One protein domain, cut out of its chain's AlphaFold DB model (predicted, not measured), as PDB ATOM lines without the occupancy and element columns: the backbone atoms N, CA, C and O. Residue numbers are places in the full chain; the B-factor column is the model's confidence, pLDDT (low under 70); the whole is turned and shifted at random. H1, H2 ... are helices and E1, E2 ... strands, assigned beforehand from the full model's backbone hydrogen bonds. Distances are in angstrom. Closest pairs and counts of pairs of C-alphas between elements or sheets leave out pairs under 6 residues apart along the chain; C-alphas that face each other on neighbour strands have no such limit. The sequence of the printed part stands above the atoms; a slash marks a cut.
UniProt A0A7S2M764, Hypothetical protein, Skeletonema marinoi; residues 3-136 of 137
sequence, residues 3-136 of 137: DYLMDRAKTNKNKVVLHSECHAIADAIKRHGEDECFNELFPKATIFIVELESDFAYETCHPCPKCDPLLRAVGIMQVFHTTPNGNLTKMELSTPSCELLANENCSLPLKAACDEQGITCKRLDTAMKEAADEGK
ATOM      1  N   ASP A   3     -26.580  26.839 -21.876       52.41
ATOM      2  CA  ASP A   3     -25.606  26.618 -22.936       52.41
ATOM      3  C   ASP A   3     -25.657  25.152 -23.377       52.41
ATOM      4  O   ASP A   3     -25.221  24.275 -22.634       52.41
ATOM      5  N   TYR A   4     -26.147  24.882 -24.590       53.91
ATOM      6  CA  TYR A   4     -26.107  23.541 -25.166       53.91
ATOM      7  C   TYR A   4     -24.883  23.373 -26.067       53.91
ATOM      8  O   TYR A   4     -24.624  24.147 -26.999       53.91
ATOM      9  N   LEU A   5     -24.098  22.338 -25.787       55.53
ATOM     10  CA  LEU A   5     -22.946  21.965 -26.599       55.53
ATOM     11  C   LEU A   5     -23.411  20.983 -27.675       55.53
ATOM     12  O   LEU A   5     -23.636  19.809 -27.396       55.53
ATOM     13  N   MET A   6     -23.551  21.466 -28.912       57.69
ATOM     14  CA  MET A   6     -23.777  20.580 -30.054       57.69
ATOM     15  C   MET A   6     -22.482  19.868 -30.452       57.69
ATOM     16  O   MET A   6     -21.389  20.426 -30.343       57.69
ATOM     17  N   ASP A   7     -22.616  18.643 -30.961       53.47
ATOM     18  CA  ASP A   7     -21.495  17.890 -31.513       53.47
ATOM     19  C   ASP A   7     -20.915  18.618 -32.738       53.47
ATOM     20  O   ASP A   7     -21.541  18.726 -33.800       53.47
ATOM     21  N   ARG A   8     -19.692  19.128 -32.571       44.88
ATOM     22  CA  ARG A   8     -18.960  19.947 -33.546       44.88
ATOM     23  C   ARG A   8     -18.815  19.253 -34.903       44.88
ATOM     24  O   ARG A   8     -18.756  19.939 -35.922       44.88
ATOM     25  N   ALA A   9     -18.793  17.917 -34.921       49.91
ATOM     26  CA  ALA A   9     -18.666  17.120 -36.139       49.91
ATOM     27  C   ALA A   9     -19.865  17.260 -37.096       49.91
ATOM     28  O   ALA A   9     -19.723  16.976 -38.282       49.91
ATOM     29  N   LYS A  10     -21.035  17.702 -36.605       56.94
ATOM     30  CA  LYS A  10     -22.266  17.802 -37.407       56.94
ATOM     31  C   LYS A  10     -22.594  19.213 -37.902       56.94
ATOM     32  O   LYS A  10     -23.293  19.326 -38.902       56.94
ATOM     33  N   THR A  11     -22.133  20.275 -37.232       56.88
ATOM     34  CA  THR A  11     -22.620  21.650 -37.498       56.88
ATOM     35  C   THR A  11     -21.526  22.709 -37.673       56.88
ATOM     36  O   THR A  11     -21.849  23.867 -37.921       56.88
ATOM     37  N   ASN A  12     -20.236  22.368 -37.527       57.91
ATOM     38  CA  ASN A  12     -19.115  23.330 -37.511       57.91
ATOM     39  C   ASN A  12     -19.212  24.444 -36.436       57.91
ATOM     40  O   ASN A  12     -18.346  25.319 -36.379       57.91
ATOM     41  N   LYS A  13     -20.215  24.409 -35.544       57.66
ATOM     42  CA  LYS A  13     -20.425  25.373 -34.453       57.66
ATOM     43  C   LYS A  13     -20.192  24.694 -33.102       57.66
ATOM     44  O   LYS A  13     -20.708  23.616 -32.841       57.66
ATOM     45  N   ASN A  14     -19.413  25.344 -32.232       55.50
ATOM     46  CA  ASN A  14     -19.001  24.777 -30.937       55.50
ATOM     47  C   ASN A  14     -20.060  24.900 -29.833       55.50
ATOM     48  O   ASN A  14     -19.925  24.258 -28.796       55.50
ATOM     49  N   LYS A  15     -21.048  25.786 -29.996       65.31
ATOM     50  CA  LYS A  15     -21.972  26.155 -28.920       65.31
ATOM     51  C   LYS A  15     -23.254  26.748 -29.491       65.31
ATOM     52  O   LYS A  15     -23.186  27.674 -30.301       65.31
ATOM     53  N   VAL A  16     -24.399  26.242 -29.046       68.94
ATOM     54  CA  VAL A  16     -25.714  26.823 -29.322       68.94
ATOM     55  C   VAL A  16     -26.303  27.243 -27.983       68.94
ATOM     56  O   VAL A  16     -26.445  26.437 -27.071       68.94
ATOM     57  N   VAL A  17     -26.603  28.530 -27.836       73.25
ATOM     58  CA  VAL A  17     -27.270  29.025 -26.629       73.25
ATOM     59  C   VAL A  17     -28.759  28.756 -26.794       73.25
ATOM     60  O   VAL A  17     -29.360  29.251 -27.748       73.25
ATOM     61  N   LEU A  18     -29.336  27.973 -25.883       81.75
ATOM     62  CA  LEU A  18     -30.765  27.699 -25.862       81.75
ATOM     63  C   LEU A  18     -31.470  28.692 -24.948       81.75
ATOM     64  O   LEU A  18     -31.098  28.916 -23.787       81.75
ATOM     65  N   HIS A  19     -32.484  29.323 -25.522       85.19
ATOM     66  CA  HIS A  19     -33.373  30.219 -24.809       85.19
ATOM     67  C   HIS A  19     -34.612  29.449 -24.350       85.19
ATOM     68  O   HIS A  19     -34.963  28.407 -24.914       85.19
ATOM     69  N   SER A  20     -35.282  29.969 -23.324       87.38
ATOM     70  CA  SER A  20     -36.441  29.327 -22.698       87.38
ATOM     71  C   SER A  20     -37.564  29.035 -23.697       87.38
ATOM     72  O   SER A  20     -38.232  28.013 -23.585       87.38
ATOM     73  N   GLU A  21     -37.727  29.875 -24.718       90.88
ATOM     74  CA  GLU A  21     -38.699  29.708 -25.797       90.88
ATOM     75  C   GLU A  21     -38.457  28.417 -26.595       90.88
ATOM     76  O   GLU A  21     -39.412  27.725 -26.940       90.88
ATOM     77  N   CYS A  22     -37.193  28.039 -26.832       91.94
ATOM     78  CA  CYS A  22     -36.858  26.793 -27.534       91.94
ATOM     79  C   CYS A  22     -37.310  25.573 -26.722       91.94
ATOM     80  O   CYS A  22     -37.932  24.659 -27.261       91.94
ATOM     81  N   HIS A  23     -37.038  25.581 -25.413       92.00
ATOM     82  CA  HIS A  23     -37.466  24.505 -24.521       92.00
ATOM     83  C   HIS A  23     -38.985  24.456 -24.380       92.00
ATOM     84  O   HIS A  23     -39.545  23.367 -24.387       92.00
ATOM     85  N   ALA A  24     -39.658  25.607 -24.288       93.56
ATOM     86  CA  ALA A  24     -41.112  25.670 -24.185       93.56
ATOM     87  C   ALA A  24     -41.796  25.056 -25.418       93.56
ATOM     88  O   ALA A  24     -42.735  24.276 -25.279       93.56
ATOM     89  N   ILE A  25     -41.286  25.350 -26.619       95.56
ATOM     90  CA  ILE A  25     -41.771  24.741 -27.863       95.56
ATOM     91  C   ILE A  25     -41.514  23.228 -27.859       95.56
ATOM     92  O   ILE A  25     -42.436  22.453 -28.118       95.56
ATOM     93  N   ALA A  26     -40.288  22.792 -27.552       96.00
ATOM     94  CA  ALA A  26     -39.937  21.371 -27.547       96.00
ATOM     95  C   ALA A  26     -40.751  20.573 -26.509       96.00
ATOM     96  O   ALA A  26     -41.234  19.481 -26.802       96.00
ATOM     97  N   ASP A  27     -40.958  21.126 -25.314       95.94
ATOM     98  CA  ASP A  27     -41.774  20.519 -24.259       95.94
ATOM     99  C   ASP A  27     -43.255  20.438 -24.664       95.94
ATOM    100  O   ASP A  27     -43.891  19.405 -24.453       95.94
ATOM    101  N   ALA A  28     -43.797  21.465 -25.329       96.75
ATOM    102  CA  ALA A  28     -45.151  21.411 -25.876       96.75
ATOM    103  C   ALA A  28     -45.299  20.283 -26.912       96.75
ATOM    104  O   ALA A  28     -46.204  19.456 -26.781       96.75
ATOM    105  N   ILE A  29     -44.370  20.183 -27.872       97.25
ATOM    106  CA  ILE A  29     -44.364  19.114 -28.887       97.25
ATOM    107  C   ILE A  29     -44.266  17.737 -28.224       97.25
ATOM    108  O   ILE A  29     -44.968  16.809 -28.620       97.25
ATOM    109  N   LYS A  30     -43.431  17.591 -27.191       97.19
ATOM    110  CA  LYS A  30     -43.290  16.337 -26.439       97.19
ATOM    111  C   LYS A  30     -44.592  15.906 -25.765       97.19
ATOM    112  O   LYS A  30     -44.877  14.713 -25.713       97.19
ATOM    113  N   ARG A  31     -45.349  16.858 -25.216       97.06
ATOM    114  CA  ARG A  31     -46.564  16.585 -24.431       97.06
ATOM    115  C   ARG A  31     -47.806  16.369 -25.288       97.06
ATOM    116  O   ARG A  31     -48.603  15.499 -24.956       97.06
ATOM    117  N   HIS A  32     -47.964  17.153 -26.347       96.81
ATOM    118  CA  HIS A  32     -49.192  17.201 -27.151       96.81
ATOM    119  C   HIS A  32     -49.015  16.614 -28.555       96.81
ATOM    120  O   HIS A  32     -49.979  16.337 -29.256       96.81
ATOM    121  N   GLY A  33     -47.777  16.357 -28.970       96.62
ATOM    122  CA  GLY A  33     -47.484  15.924 -30.325       96.62
ATOM    123  C   GLY A  33     -47.418  17.094 -31.301       96.62
ATOM    124  O   GLY A  33     -48.024  18.151 -31.138       96.62
ATOM    125  N   GLU A  34     -46.632  16.888 -32.350       95.62
ATOM    126  CA  GLU A  34     -46.281  17.936 -33.302       95.62
ATOM    127  C   GLU A  34     -47.497  18.497 -34.053       95.62
ATOM    128  O   GLU A  34     -47.643  19.711 -34.168       95.62
ATOM    129  N   ASP A  35     -48.391  17.638 -34.545       96.00
ATOM    130  CA  ASP A  35     -49.522  18.087 -35.362       96.00
ATOM    131  C   ASP A  35     -50.536  18.913 -34.575       96.00
ATOM    132  O   ASP A  35     -50.976  19.953 -35.065       96.00
ATOM    133  N   GLU A  36     -50.862  18.493 -33.352       97.19
ATOM    134  CA  GLU A  36     -51.741  19.257 -32.463       97.19
ATOM    135  C   GLU A  36     -51.108  20.616 -32.134       97.19
ATOM    136  O   GLU A  36     -51.752  21.664 -32.251       97.19
ATOM    137  N   CYS A  37     -49.810  20.623 -31.820       97.19
ATOM    138  CA  CYS A  37     -49.073  21.847 -31.544       97.19
ATOM    139  C   CYS A  37     -49.123  22.847 -32.705       97.19
ATOM    140  O   CYS A  37     -49.554  23.980 -32.505       97.19
ATOM    141  N   PHE A  38     -48.709  22.449 -33.909       95.50
ATOM    142  CA  PHE A  38     -48.602  23.370 -35.045       95.50
ATOM    143  C   PHE A  38     -49.957  23.799 -35.613       95.50
ATOM    144  O   PHE A  38     -50.100  24.946 -36.035       95.50
ATOM    145  N   ASN A  39     -50.945  22.905 -35.643       95.12
ATOM    146  CA  ASN A  39     -52.213  23.195 -36.310       95.12
ATOM    147  C   ASN A  39     -53.236  23.852 -35.371       95.12
ATOM    148  O   ASN A  39     -54.101  24.595 -35.837       95.12
ATOM    149  N   GLU A  40     -53.158  23.593 -34.060       96.19
ATOM    150  CA  GLU A  40     -54.211  23.996 -33.123       96.19
ATOM    151  C   GLU A  40     -53.715  24.845 -31.956       96.19
ATOM    152  O   GLU A  40     -54.345  25.865 -31.654       96.19
ATOM    153  N   LEU A  41     -52.626  24.438 -31.297       97.19
ATOM    154  CA  LEU A  41     -52.203  25.052 -30.037       97.19
ATOM    155  C   LEU A  41     -51.367  26.316 -30.256       97.19
ATOM    156  O   LEU A  41     -51.739  27.380 -29.766       97.19
ATOM    157  N   PHE A  42     -50.268  26.237 -31.008       96.50
ATOM    158  CA  PHE A  42     -49.354  27.361 -31.229       96.50
ATOM    159  C   PHE A  42     -50.017  28.592 -31.864       96.50
ATOM    160  O   PHE A  42     -49.796  29.684 -31.336       96.50
ATOM    161  N   PRO A  43     -50.897  28.471 -32.881       95.25
ATOM    162  CA  PRO A  43     -51.589  29.631 -33.456       95.25
ATOM    163  C   PRO A  43     -52.446  30.422 -32.459       95.25
ATOM    164  O   PRO A  43     -52.765  31.586 -32.691       95.25
ATOM    165  N   LYS A  44     -52.844  29.787 -31.352       95.06
ATOM    166  CA  LYS A  44     -53.661  30.384 -30.285       95.06
ATOM    167  C   LYS A  44     -52.852  30.653 -29.018       95.06
ATOM    168  O   LYS A  44     -53.380  31.230 -28.067       95.06
ATOM    169  N   ALA A  45     -51.601  30.204 -28.975       95.56
ATOM    170  CA  ALA A  45     -50.769  30.304 -27.797       95.56
ATOM    171  C   ALA A  45     -50.291  31.740 -27.593       95.56
ATOM    172  O   ALA A  45     -50.107  32.523 -28.526       95.56
ATOM    173  N   THR A  46     -50.068  32.067 -26.327       94.12
ATOM    174  CA  THR A  46     -49.421  33.303 -25.918       94.12
ATOM    175  C   THR A  46     -48.205  32.951 -25.084       94.12
ATOM    176  O   THR A  46     -48.320  32.201 -24.115       94.12
ATOM    177  N   ILE A  47     -47.043  33.474 -25.457       91.69
ATOM    178  CA  ILE A  47     -45.820  33.300 -24.672       91.69
ATOM    179  C   ILE A  47     -45.769  34.386 -23.606       91.69
ATOM    180  O   ILE A  47     -46.051  35.549 -23.880       91.69
ATOM    181  N   PHE A  48     -45.415  33.999 -22.385       89.94
ATOM    182  CA  PHE A  48     -45.257  34.912 -21.261       89.94
ATOM    183  C   PHE A  48     -43.790  34.918 -20.831       89.94
ATOM    184  O   PHE A  48     -43.297  33.921 -20.306       89.94
ATOM    185  N   ILE A  49     -43.089  36.021 -21.087       87.06
ATOM    186  CA  ILE A  49     -41.670  36.176 -20.769       87.06
ATOM    187  C   ILE A  49     -41.542  37.006 -19.498       87.06
ATOM    188  O   ILE A  49     -41.880  38.189 -19.462       87.06
ATOM    189  N   VAL A  50     -41.049  36.363 -18.445       81.75
ATOM    190  CA  VAL A  50     -40.717  37.022 -17.184       81.75
ATOM    191  C   VAL A  50     -39.218  37.034 -17.050       81.75
ATOM    192  O   VAL A  50     -38.586  35.978 -17.056       81.75
ATOM    193  N   GLU A  51     -38.671  38.222 -16.866       71.06
ATOM    194  CA  GLU A  51     -37.300  38.375 -16.422       71.06
ATOM    195  C   GLU A  51     -37.310  38.932 -15.008       71.06
ATOM    196  O   GLU A  51     -37.983  39.920 -14.714       71.06
ATOM    197  N   LEU A  52     -36.607  38.244 -14.115       69.38
ATOM    198  CA  LEU A  52     -36.402  38.717 -12.757       69.38
ATOM    199  C   LEU A  52     -35.226  39.691 -12.778       69.38
ATOM    200  O   LEU A  52     -34.182  39.383 -13.355       69.38
ATOM    201  N   GLU A  53     -35.402  40.850 -12.149       66.38
ATOM    202  CA  GLU A  53     -34.341  41.843 -12.013       66.38
ATOM    203  C   GLU A  53     -33.119  41.192 -11.342       66.38
ATOM    204  O   GLU A  53     -33.210  40.590 -10.269       66.38
ATOM    205  N   SER A  54     -31.980  41.242 -12.026       61.62
ATOM    206  CA  SER A  54     -30.699  40.715 -11.562       61.62
ATOM    207  C   SER A  54     -29.572  41.553 -12.158       61.62
ATOM    208  O   SER A  54     -29.792  42.270 -13.135       61.62
ATOM    209  N   ASP A  55     -28.353  41.413 -11.635       50.84
ATOM    210  CA  ASP A  55     -27.160  42.121 -12.134       50.84
ATOM    211  C   ASP A  55     -26.839  41.843 -13.622       50.84
ATOM    212  O   ASP A  55     -25.959  42.477 -14.203       50.84
ATOM    213  N   PHE A  56     -27.541  40.888 -14.244       54.91
ATOM    214  CA  PHE A  56     -27.369  40.457 -15.632       54.91
ATOM    215  C   PHE A  56     -28.662  40.543 -16.459       54.91
ATOM    216  O   PHE A  56     -28.754  39.890 -17.500       54.91
ATOM    217  N   ALA A  57     -29.664  41.301 -15.998       53.69
ATOM    218  CA  ALA A  57     -30.932  41.444 -16.707       53.69
ATOM    219  C   ALA A  57     -30.778  42.232 -18.022       53.69
ATOM    220  O   ALA A  57     -29.997  43.183 -18.114       53.69
ATOM    221  N   TYR A  58     -31.546  41.850 -19.042       57.06
ATOM    222  CA  TYR A  58     -31.704  42.643 -20.259       57.06
ATOM    223  C   TYR A  58     -32.539  43.902 -19.967       57.06
ATOM    224  O   TYR A  58     -33.479  43.873 -19.175       57.06
ATOM    225  N   GLU A  59     -32.243  45.018 -20.646       55.16
ATOM    226  CA  GLU A  59     -33.031  46.259 -20.500       55.16
ATOM    227  C   GLU A  59     -34.499  46.081 -20.938       55.16
ATOM    228  O   GLU A  59     -35.378  46.835 -20.515       55.16
ATOM    229  N   THR A  60     -34.789  45.073 -21.768       59.19
ATOM    230  CA  THR A  60     -36.135  44.740 -22.233       59.19
ATOM    231  C   THR A  60     -36.349  43.226 -22.320       59.19
ATOM    232  O   THR A  60     -35.676  42.523 -23.069       59.19
ATOM    233  N   CYS A  61     -37.364  42.726 -21.611       65.56
ATOM    234  CA  CYS A  61     -37.679  41.295 -21.492       65.56
ATOM    235  C   CYS A  61     -38.491  40.745 -22.686       65.56
ATOM    236  O   CYS A  61     -39.183  39.736 -22.564       65.56
ATOM    237  N   HIS A  62     -38.496  41.439 -23.828       72.19
ATOM    238  CA  HIS A  62     -39.199  40.987 -25.031       72.19
ATOM    239  C   HIS A  62     -38.450  39.797 -25.653       72.19
ATOM    240  O   HIS A  62     -37.254  39.629 -25.388       72.19
ATOM    241  N   PRO A  63     -39.091  38.969 -26.504       78.19
ATOM    242  CA  PRO A  63     -38.373  37.896 -27.178       78.19
ATOM    243  C   PRO A  63     -37.184  38.509 -27.908       78.19
ATOM    244  O   PRO A  63     -37.301  39.542 -28.578       78.19
ATOM    245  N   CYS A  64     -36.007  37.923 -27.721       81.62
ATOM    246  CA  CYS A  64     -34.819  38.462 -28.365       81.62
ATOM    247  C   CYS A  64     -34.954  38.336 -29.899       81.62
ATOM    248  O   CYS A  64     -35.730  37.501 -30.381       81.62
ATOM    249  N   PRO A  65     -34.143  39.059 -30.693       82.50
ATOM    250  CA  PRO A  65     -34.192  38.975 -32.157       82.50
ATOM    251  C   PRO A  65     -33.989  37.565 -32.742       82.50
ATOM    252  O   PRO A  65     -34.293  37.339 -33.908       82.50
ATOM    253  N   LYS A  66     -33.467  36.611 -31.956       82.31
ATOM    254  CA  LYS A  66     -33.352  35.197 -32.350       82.31
ATOM    255  C   LYS A  66     -34.619  34.386 -32.063       82.31
ATOM    256  O   LYS A  66     -34.881  33.416 -32.762       82.31
ATOM    257  N   CYS A  67     -35.389  34.765 -31.045       88.50
ATOM    258  CA  CYS A  67     -36.588  34.045 -30.616       88.50
ATOM    259  C   CYS A  67     -37.841  34.515 -31.355       88.50
ATOM    260  O   CYS A  67     -38.693  33.683 -31.637       88.50
ATOM    261  N   ASP A  68     -37.939  35.794 -31.734       91.81
ATOM    262  CA  ASP A  68     -39.047  36.290 -32.568       91.81
ATOM    263  C   ASP A  68     -39.282  35.441 -33.837       91.81
ATOM    264  O   ASP A  68     -40.378  34.893 -33.994       91.81
ATOM    265  N   PRO A  69     -38.281  35.227 -34.718       93.00
ATOM    266  CA  PRO A  69     -38.500  34.430 -35.920       93.00
ATOM    267  C   PRO A  69     -38.851  32.974 -35.595       93.00
ATOM    268  O   PRO A  69     -39.663  32.396 -36.305       93.00
ATOM    269  N   LEU A  70     -38.327  32.402 -34.504       94.81
ATOM    270  CA  LEU A  70     -38.678  31.049 -34.063       94.81
ATOM    271  C   LEU A  70     -40.146  30.951 -33.620       94.81
ATOM    272  O   LEU A  70     -40.840  30.018 -34.021       94.81
ATOM    273  N   LEU A  71     -40.629  31.904 -32.819       95.25
ATOM    274  CA  LEU A  71     -42.025  31.948 -32.376       95.25
ATOM    275  C   LEU A  71     -42.970  32.053 -33.579       95.25
ATOM    276  O   LEU A  71     -43.927  31.286 -33.688       95.25
ATOM    277  N   ARG A  72     -42.635  32.918 -34.541       95.25
ATOM    278  CA  ARG A  72     -43.367  33.040 -35.808       95.25
ATOM    279  C   ARG A  72     -43.283  31.781 -36.669       95.25
ATOM    280  O   ARG A  72     -44.259  31.459 -37.346       95.25
ATOM    281  N   ALA A  73     -42.152  31.074 -36.638       95.25
ATOM    282  CA  ALA A  73     -41.940  29.831 -37.378       95.25
ATOM    283  C   ALA A  73     -42.877  28.712 -36.920       95.25
ATOM    284  O   ALA A  73     -43.337  27.912 -37.732       95.25
ATOM    285  N   VAL A  74     -43.189  28.675 -35.623       95.06
ATOM    286  CA  VAL A  74     -44.123  27.698 -35.047       95.06
ATOM    287  C   VAL A  74     -45.570  28.194 -34.999       95.06
ATOM    288  O   VAL A  74     -46.457  27.448 -34.601       95.06
ATOM    289  N   GLY A  75     -45.825  29.433 -35.428       95.56
ATOM    290  CA  GLY A  75     -47.166  30.012 -35.526       95.56
ATOM    291  C   GLY A  75     -47.624  30.829 -34.319       95.56
ATOM    292  O   GLY A  75     -48.751  31.314 -34.319       95.56
ATOM    293  N   ILE A  76     -46.774  31.031 -33.312       96.12
ATOM    294  CA  ILE A  76     -47.097  31.854 -32.143       96.12
ATOM    295  C   ILE A  76     -46.964  33.332 -32.520       96.12
ATOM    296  O   ILE A  76     -45.917  33.765 -32.997       96.12
ATOM    297  N   MET A  77     -48.012  34.120 -32.265       95.00
ATOM    298  CA  MET A  77     -48.046  35.549 -32.610       95.00
ATOM    299  C   MET A  77     -48.225  36.488 -31.420       95.00
ATOM    300  O   MET A  77     -48.110  37.701 -31.575       95.00
ATOM    301  N   GLN A  78     -48.560  35.963 -30.244       94.94
ATOM    302  CA  GLN A  78     -48.862  36.791 -29.083       94.94
ATOM    303  C   GLN A  78     -47.812  36.584 -28.004       94.94
ATOM    304  O   GLN A  78     -47.532  35.452 -27.602       94.94
ATOM    305  N   VAL A  79     -47.253  37.690 -27.520       92.88
ATOM    306  CA  VAL A  79     -46.294  37.683 -26.423       92.88
ATOM    307  C   VAL A  79     -46.708  38.701 -25.375       92.88
ATOM    308  O   VAL A  79     -47.031  39.846 -25.681       92.88
ATOM    309  N   PHE A  80     -46.674  38.285 -24.120       92.31
ATOM    310  CA  PHE A  80     -46.622  39.190 -22.989       92.31
ATOM    311  C   PHE A  80     -45.225  39.141 -22.399       92.31
ATOM    312  O   PHE A  80     -44.644  38.065 -22.265       92.31
ATOM    313  N   HIS A  81     -44.699  40.296 -22.019       88.69
ATOM    314  CA  HIS A  81     -43.429  40.357 -21.318       88.69
ATOM    315  C   HIS A  81     -43.453  41.379 -20.191       88.69
ATOM    316  O   HIS A  81     -44.198  42.362 -20.235       88.69
ATOM    317  N   THR A  82     -42.622  41.151 -19.181       85.25
ATOM    318  CA  THR A  82     -42.378  42.146 -18.140       85.25
ATOM    319  C   THR A  82     -41.510  43.289 -18.674       85.25
ATOM    320  O   THR A  82     -40.743  43.143 -19.624       85.25
ATOM    321  N   THR A  83     -41.667  44.471 -18.098       80.50
ATOM    322  CA  THR A  83     -40.771  45.624 -18.269       80.50
ATOM    323  C   THR A  83     -39.868  45.739 -17.040       80.50
ATOM    324  O   THR A  83     -40.210  45.152 -16.010       80.50
ATOM    325  N   PRO A  84     -38.782  46.534 -17.079       76.19
ATOM    326  CA  PRO A  84     -37.906  46.719 -15.915       76.19
ATOM    327  C   PRO A  84     -38.634  47.177 -14.643       76.19
ATOM    328  O   PRO A  84     -38.263  46.807 -13.541       76.19
ATOM    329  N   ASN A  85     -39.736  47.918 -14.789       78.69
ATOM    330  CA  ASN A  85     -40.540  48.393 -13.660       78.69
ATOM    331  C   ASN A  85     -41.585  47.364 -13.178       78.69
ATOM    332  O   ASN A  85     -42.515  47.724 -12.460       78.69
ATOM    333  N   GLY A  86     -41.509  46.113 -13.638       77.56
ATOM    334  CA  GLY A  86     -42.442  45.041 -13.285       77.56
ATOM    335  C   GLY A  86     -43.813  45.116 -13.970       77.56
ATOM    336  O   GLY A  86     -44.677  44.285 -13.693       77.56
ATOM    337  N   ASN A  87     -44.040  46.071 -14.879       85.00
ATOM    338  CA  ASN A  87     -45.295  46.141 -15.634       85.00
ATOM    339  C   ASN A  87     -45.338  45.084 -16.731       85.00
ATOM    340  O   ASN A  87     -44.302  44.751 -17.305       85.00
ATOM    341  N   LEU A  88     -46.544  44.630 -17.067       88.12
ATOM    342  CA  LEU A  88     -46.775  43.716 -18.175       88.12
ATOM    343  C   LEU A  88     -47.107  44.471 -19.464       88.12
ATOM    344  O   LEU A  88     -48.026  45.291 -19.487       88.12
ATOM    345  N   THR A  89     -46.414  44.133 -20.546       89.25
ATOM    346  CA  THR A  89     -46.634  44.694 -21.881       89.25
ATOM    347  C   THR A  89     -47.032  43.594 -22.852       89.25
ATOM    348  O   THR A  89     -46.439  42.516 -22.858       89.25
ATOM    349  N   LYS A  90     -48.042  43.871 -23.684       92.75
ATOM    350  CA  LYS A  90     -48.423  43.015 -24.812       92.75
ATOM    351  C   LYS A  90     -47.621  43.412 -26.050       92.75
ATOM    352  O   LYS A  90     -47.553  44.592 -26.384       92.75
ATOM    353  N   MET A  91     -47.100  42.419 -26.754       90.94
ATOM    354  CA  MET A  91     -46.476  42.544 -28.062       90.94
ATOM    355  C   MET A  91     -47.142  41.559 -29.027       90.94
ATOM    356  O   MET A  91     -47.343  40.386 -28.704       90.94
ATOM    357  N   GLU A  92     -47.493  42.044 -30.213       93.00
ATOM    358  CA  GLU A  92     -47.926  41.198 -31.324       93.00
ATOM    359  C   GLU A  92     -46.748  41.007 -32.273       93.00
ATOM    360  O   GLU A  92     -46.105  41.975 -32.686       93.00
ATOM    361  N   LEU A  93     -46.441  39.748 -32.577       91.31
ATOM    362  CA  LEU A  93     -45.410  39.399 -33.539       91.31
ATOM    363  C   LEU A  93     -45.961  39.525 -34.959       91.31
ATOM    364  O   LEU A  93     -47.168  39.495 -35.205       91.31
ATOM    365  N   SER A  94     -45.041  39.643 -35.912       91.31
ATOM    366  CA  SER A  94     -45.382  39.669 -37.333       91.31
ATOM    367  C   SER A  94     -46.018  38.351 -37.796       91.31
ATOM    368  O   SER A  94     -45.984  37.339 -37.097       91.31
ATOM    369  N   THR A  95     -46.561  38.352 -39.016       91.94
ATOM    370  CA  THR A  95     -47.252  37.205 -39.622       91.94
ATOM    371  C   THR A  95     -46.469  35.890 -39.456       91.94
ATOM    372  O   THR A  95     -45.241  35.896 -39.659       91.94
ATOM    373  N   PRO A  96     -47.149  34.773 -39.122       93.38
ATOM    374  CA  PRO A  96     -46.555  33.446 -39.064       93.38
ATOM    375  C   PRO A  96     -45.884  33.090 -40.381       93.38
ATOM    376  O   PRO A  96     -46.381  33.437 -41.452       93.38
ATOM    377  N   SER A  97     -44.761  32.387 -40.307       94.06
ATOM    378  CA  SER A  97     -44.056  31.929 -41.500       94.06
ATOM    379  C   SER A  97     -43.282  30.661 -41.181       94.06
ATOM    380  O   SER A  97     -42.201  30.717 -40.603       94.06
ATOM    381  N   CYS A  98     -43.837  29.512 -41.571       90.06
ATOM    382  CA  CYS A  98     -43.196  28.211 -41.367       90.06
ATOM    383  C   CYS A  98     -41.859  28.087 -42.112       90.06
ATOM    384  O   CYS A  98     -40.996  27.339 -41.669       90.06
ATOM    385  N   GLU A  99     -41.652  28.849 -43.190       91.50
ATOM    386  CA  GLU A  99     -40.380  28.921 -43.929       91.50
ATOM    387  C   GLU A  99     -39.218  29.365 -43.027       91.50
ATOM    388  O   GLU A  99     -38.073  28.973 -43.234       91.50
ATOM    389  N   LEU A 100     -39.500  30.113 -41.953       93.81
ATOM    390  CA  LEU A 100     -38.488  30.480 -40.962       93.81
ATOM    391  C   LEU A 100     -37.900  29.262 -40.230       93.81
ATOM    392  O   LEU A 100     -36.789  29.368 -39.714       93.81
ATOM    393  N   LEU A 101     -38.567  28.096 -40.225       93.38
ATOM    394  CA  LEU A 101     -37.991  26.845 -39.707       93.38
ATOM    395  C   LEU A 101     -36.781  26.370 -40.516       93.38
ATOM    396  O   LEU A 101     -35.968  25.627 -39.979       93.38
ATOM    397  N   ALA A 102     -36.648  26.786 -41.777       91.38
ATOM    398  CA  ALA A 102     -35.487  26.489 -42.610       91.38
ATOM    399  C   ALA A 102     -34.274  27.371 -42.248       91.38
ATOM    400  O   ALA A 102     -33.128  27.014 -42.520       91.38
ATOM    401  N   ASN A 103     -34.499  28.514 -41.585       90.62
ATOM    402  CA  ASN A 103     -33.432  29.422 -41.181       90.62
ATOM    403  C   ASN A 103     -32.578  28.792 -40.078       90.62
ATOM    404  O   ASN A 103     -33.084  28.455 -39.009       90.62
ATOM    405  N   GLU A 104     -31.265  28.717 -40.295       87.12
ATOM    406  CA  GLU A 104     -30.306  28.118 -39.360       87.12
ATOM    407  C   GLU A 104     -30.384  28.708 -37.934       87.12
ATOM    408  O   GLU A 104     -30.180  28.000 -36.946       87.12
ATOM    409  N   ASN A 105     -30.734  29.994 -37.806       85.44
ATOM    410  CA  ASN A 105     -30.897  30.659 -36.510       85.44
ATOM    411  C   ASN A 105     -32.147  30.210 -35.736       85.44
ATOM    412  O   ASN A 105     -32.190  30.400 -34.525       85.44
ATOM    413  N   CYS A 106     -33.140  29.623 -36.408       89.88
ATOM    414  CA  CYS A 106     -34.321  29.021 -35.781       89.88
ATOM    415  C   CYS A 106     -34.167  27.500 -35.672       89.88
ATOM    416  O   CYS A 106     -34.493  26.904 -34.644       89.88
ATOM    417  N   SER A 107     -33.637  26.881 -36.726       91.69
ATOM    418  CA  SER A 107     -33.615  25.436 -36.892       91.69
ATOM    419  C   SER A 107     -32.631  24.749 -35.952       91.69
ATOM    420  O   SER A 107     -32.998  23.777 -35.294       91.69
ATOM    421  N   LEU A 108     -31.410  25.281 -35.805       89.75
ATOM    422  CA  LEU A 108     -30.406  24.680 -34.926       89.75
ATOM    423  C   LEU A 108     -30.798  24.739 -33.443       89.75
ATOM    424  O   LEU A 108     -30.713  23.696 -32.793       89.75
ATOM    425  N   PRO A 109     -31.246  25.884 -32.882       90.19
ATOM    426  CA  PRO A 109     -31.675  25.924 -31.485       90.19
ATOM    427  C   PRO A 109     -32.885  25.029 -31.212       90.19
ATOM    428  O   PRO A 109     -32.894  24.305 -30.219       90.19
ATOM    429  N   LEU A 110     -33.883  25.015 -32.103       92.69
ATOM    430  CA  LEU A 110     -35.044  24.147 -31.921       92.69
ATOM    431  C   LEU A 110     -34.658  22.667 -32.028       92.69
ATOM    432  O   LEU A 110     -35.127  21.857 -31.231       92.69
ATOM    433  N   LYS A 111     -33.762  22.310 -32.959       92.69
ATOM    434  CA  LYS A 111     -33.261  20.935 -33.086       92.69
ATOM    435  C   LYS A 111     -32.515  20.497 -31.835       92.69
ATOM    436  O   LYS A 111     -32.796  19.428 -31.313       92.69
ATOM    437  N   ALA A 112     -31.628  21.345 -31.325       90.25
ATOM    438  CA  ALA A 112     -30.924  21.110 -30.073       90.25
ATOM    439  C   ALA A 112     -31.887  20.896 -28.889       90.25
ATOM    440  O   ALA A 112     -31.712  19.940 -28.138       90.25
ATOM    441  N   ALA A 113     -32.932  21.718 -28.755       92.19
ATOM    442  CA  ALA A 113     -33.939  21.546 -27.705       92.19
ATOM    443  C   ALA A 113     -34.748  20.242 -27.861       92.19
ATOM    444  O   ALA A 113     -35.038  19.571 -26.872       92.19
ATOM    445  N   CYS A 114     -35.092  19.852 -29.093       93.12
ATOM    446  CA  CYS A 114     -35.726  18.563 -29.379       93.12
ATOM    447  C   CYS A 114     -34.804  17.378 -29.038       93.12
ATOM    448  O   CYS A 114     -35.256  16.422 -28.405       93.12
ATOM    449  N   ASP A 115     -33.521  17.466 -29.402       91.75
ATOM    450  CA  ASP A 115     -32.506  16.444 -29.127       91.75
ATOM    451  C   ASP A 115     -32.303  16.258 -27.612       91.75
ATOM    452  O   ASP A 115     -32.323  15.125 -27.133       91.75
ATOM    453  N   GLU A 116     -32.197  17.349 -26.836       89.94
ATOM    454  CA  GLU A 116     -32.137  17.296 -25.363       89.94
ATOM    455  C   GLU A 116     -33.352  16.584 -24.752       89.94
ATOM    456  O   GLU A 116     -33.242  15.873 -23.753       89.94
ATOM    457  N   GLN A 117     -34.528  16.779 -25.350       89.81
ATOM    458  CA  GLN A 117     -35.786  16.209 -24.873       89.81
ATOM    459  C   GLN A 117     -36.051  14.786 -25.382       89.81
ATOM    460  O   GLN A 117     -37.020  14.162 -24.924       89.81
ATOM    461  N   GLY A 118     -35.204  14.275 -26.284       91.69
ATOM    462  CA  GLY A 118     -35.329  12.959 -26.909       91.69
ATOM    463  C   GLY A 118     -36.510  12.846 -27.875       91.69
ATOM    464  O   GLY A 118     -37.084  11.765 -27.999       91.69
ATOM    465  N   ILE A 119     -36.909  13.947 -28.519       94.50
ATOM    466  CA  ILE A 119     -38.041  13.993 -29.456       94.50
ATOM    467  C   ILE A 119     -37.592  14.373 -30.868       94.50
ATOM    468  O   ILE A 119     -36.545  14.979 -31.075       94.50
ATOM    469  N   THR A 120     -38.416  14.044 -31.860       92.94
ATOM    470  CA  THR A 120     -38.191  14.417 -33.261       92.94
ATOM    471  C   THR A 120     -39.327  15.314 -33.737       92.94
ATOM    472  O   THR A 120     -40.493  14.984 -33.528       92.94
ATOM    473  N   CYS A 121     -38.986  16.427 -34.390       94.31
ATOM    474  CA  CYS A 121     -39.940  17.327 -35.035       94.31
ATOM    475  C   CYS A 121     -39.813  17.167 -36.555       94.31
ATOM    476  O   CYS A 121     -38.815  17.578 -37.147       94.31
ATOM    477  N   LYS A 122     -40.814  16.548 -37.184       94.69
ATOM    478  CA  LYS A 122     -40.818  16.218 -38.613       94.69
ATOM    479  C   LYS A 122     -40.826  17.470 -39.478       94.69
ATOM    480  O   LYS A 122     -40.046  17.532 -40.420       94.69
ATOM    481  N   ARG A 123     -41.648  18.478 -39.157       94.19
ATOM    482  CA  ARG A 123     -41.669  19.774 -39.864       94.19
ATOM    483  C   ARG A 123     -40.292  20.434 -39.874       94.19
ATOM    484  O   ARG A 123     -39.858  20.913 -40.915       94.19
ATOM    485  N   LEU A 124     -39.591  20.411 -38.738       93.81
ATOM    486  CA  LEU A 124     -38.232  20.941 -38.634       93.81
ATOM    487  C   LEU A 124     -37.240  20.135 -39.481       93.81
ATOM    488  O   LEU A 124     -36.478  20.720 -40.242       93.81
ATOM    489  N   ASP A 125     -37.254  18.805 -39.375       92.81
ATOM    490  CA  ASP A 125     -36.348  17.955 -40.152       92.81
ATOM    491  C   ASP A 125     -36.587  18.089 -41.667       92.81
ATOM    492  O   ASP A 125     -35.629  18.044 -42.437       92.81
ATOM    493  N   THR A 126     -37.838  18.262 -42.104       94.25
ATOM    494  CA  THR A 126     -38.181  18.544 -43.506       94.25
ATOM    495  C   THR A 126     -37.629  19.900 -43.941       94.25
ATOM    496  O   THR A 126     -36.859  19.943 -44.896       94.25
ATOM    497  N   ALA A 127     -37.912  20.971 -43.193       92.88
ATOM    498  CA  ALA A 127     -37.441  22.318 -43.522       92.88
ATOM    499  C   ALA A 127     -35.903  22.407 -43.589       92.88
ATOM    500  O   ALA A 127     -35.342  23.073 -44.456       92.88
ATOM    501  N   MET A 128     -35.196  21.697 -42.702       91.88
ATOM    502  CA  MET A 128     -33.731  21.635 -42.722       91.88
ATOM    503  C   MET A 128     -33.175  20.867 -43.928       91.88
ATOM    504  O   MET A 128     -32.098  21.210 -44.415       91.88
ATOM    505  N   LYS A 129     -33.866  19.818 -44.393       91.06
ATOM    506  CA  LYS A 129     -33.466  19.077 -45.600       91.06
ATOM    507  C   LYS A 129     -33.652  19.926 -46.849       91.06
ATOM    508  O   LYS A 129     -32.722  20.015 -47.639       91.06
ATOM    509  N   GLU A 130     -34.805  20.577 -46.977       89.19
ATOM    510  CA  GLU A 130     -35.115  21.467 -48.100       89.19
ATOM    511  C   GLU A 130     -34.064  22.584 -48.215       89.19
ATOM    512  O   GLU A 130     -33.443  22.739 -49.265       89.19
ATOM    513  N   ALA A 131     -33.723  23.246 -47.103       86.38
ATOM    514  CA  ALA A 131     -32.668  24.265 -47.073       86.38
ATOM    515  C   ALA A 131     -31.277  23.741 -47.480       86.38
ATOM    516  O   ALA A 131     -30.479  24.460 -48.082       86.38
ATOM    517  N   ALA A 132     -30.950  22.496 -47.120       82.88
ATOM    518  CA  ALA A 132     -29.663  21.885 -47.447       82.88
ATOM    519  C   ALA A 132     -29.548  21.471 -48.923       82.88
ATOM    520  O   ALA A 132     -28.429  21.295 -49.415       82.88
ATOM    521  N   ASP A 133     -30.676  21.285 -49.607       80.12
ATOM    522  CA  ASP A 133     -30.723  20.935 -51.024       80.12
ATOM    523  C   ASP A 133     -30.754  22.186 -51.919       80.12
ATOM    524  O   ASP A 133     -30.080  22.189 -52.947       80.12
ATOM    525  N   GLU A 134     -31.387  23.283 -51.486       72.69
ATOM    526  CA  GLU A 134     -31.336  24.587 -52.176       72.69
ATOM    527  C   GLU A 134     -29.933  25.222 -52.178       72.69
ATOM    528  O   GLU A 134     -29.565  25.938 -53.104       72.69
ATOM    529  N   GLY A 135     -29.104  24.941 -51.169       58.28
ATOM    530  CA  GLY A 135     -27.726  25.447 -51.089       58.28
ATOM    531  C   GLY A 135     -26.698  24.721 -51.971       58.28
ATOM    532  O   GLY A 135     -25.500  24.964 -51.810       58.28
ATOM    533  N   LYS A 136     -27.130  23.785 -52.832       53.25
ATOM    534  CA  LYS A 136     -26.262  22.973 -53.711       53.25
ATOM    535  C   LYS A 136     -26.417  23.274 -55.210       53.25
ATOM    536  O   LYS A 136     -25.727  22.622 -55.998       53.25
TER     537      LYS A 136
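AT A GLANCE: This is residues 3 to 136 of the 137 residues of the protein "Hypothetical protein" of Skeletonema marinoi (UniProt A0A7S2M764). What does the model look like? A cluster of helices, H2, H4, H5, H6 and H7, adjoins a small three-stranded sheet of E2, E3 and E4, with the E3-E4 turn at one end of the longest axis and the tail after H7 at the other. E1 packs on H6, while H1 lies apart at one side. What is it made of? The printed part has 134 residues, with named elements in the order H1 E1 H2 H3 E2 H4 E3 E4 H5 H6 H7, and its class is mixed, helices and strands; the mixed sheet runs E2 E3 E4. It is compact, with a radius of gyration of the C-alphas of 15.2 A and spans of 48 by 34 by 28 A.

HOW THE PARTS SIT: How is the sheet built? Inner strand E3, residues 78 to 82, is parallel to edge strand E2, residues 46 to 49, at 21 degrees, with N 49 and O 80 within hydrogen-bond range at 2.8 A. E3 and edge strand E4, residues 88 to 92, form an antiparallel hairpin at 153 degrees, with N 91 and O 79 at 2.8 A. E2, H4, residues 67 to 73, and E3 make a strand-helix-strand unit, two parallel neighbour strands with a helix between, its crossover right-handed. Which helices meet? H4, which only grazes the sheet, touches H6, residues 104 to 117, about perpendicular at 88 degrees, the closest C-alphas being those of Leu 70 and Cys 106, 5.1 A apart; H6 does so with residue 106 alone. H2, residues 20 to 32, also only grazes the sheet and touches H6 at a steep tilt of 55 degrees, closest at the C-alphas of Ala 26 and Cys 114, 5.4 A. H5, residues 98 to 102, touches H4 and H7, residues 122 to 134, with closest C-alphas Ala 73 and Cys 98 at 4.5 A and Ala 102 and Ala 127 at 4.7 A. What of the remaining parts? H3, residues 34 to 44, is close to H2 but not clearly touching, with closest C-alphas Ile 29 and Cys 37 at 6.1 A. E1, residues 16 to 18, pairs with no named strand, and its closest C-alpha to H6 is Leu 18, 6.0 A from that of Pro 109; H1, residues 8 to 11, is apart from the other named elements. Are the helix backbones complete? O i to N i+4 pairs are within hydrogen-bond range throughout H2, H4 and H7, but in 4 of 7 in H3, 9 of 10 in H6 and 0 of 1 in H5, which has 2 of 2 O i to N i+3 pairs; H1 is too short for an i+4 pair.

IN THESE COORDINATES: How long are the longer elements? From first to last C-alpha, H6 measures 19.5 A, H7 18.5 A, H2 18.2 A, H3 14.8 A, E3 13.8 A and E4 13.4 A. Where are the anchors? H1 begins at C-alpha 8 (-18.960, 19.947, -33.546), and H7 ends at C-alpha 134 (-31.336, 24.587, -52.176).

THE WHOLE: How far does it reach, and is it cut? The two farthest C-alphas, of Asn 85 and Lys 136, are 49.5 A apart; the printed part has no cut, and E2 to H4, residues 50 to 66, is the long link. Where is confidence low? The mean pLDDT of the printed part is 84.1, and residues 3 to 16, 52 to 61 and 135 to 136 are under 70.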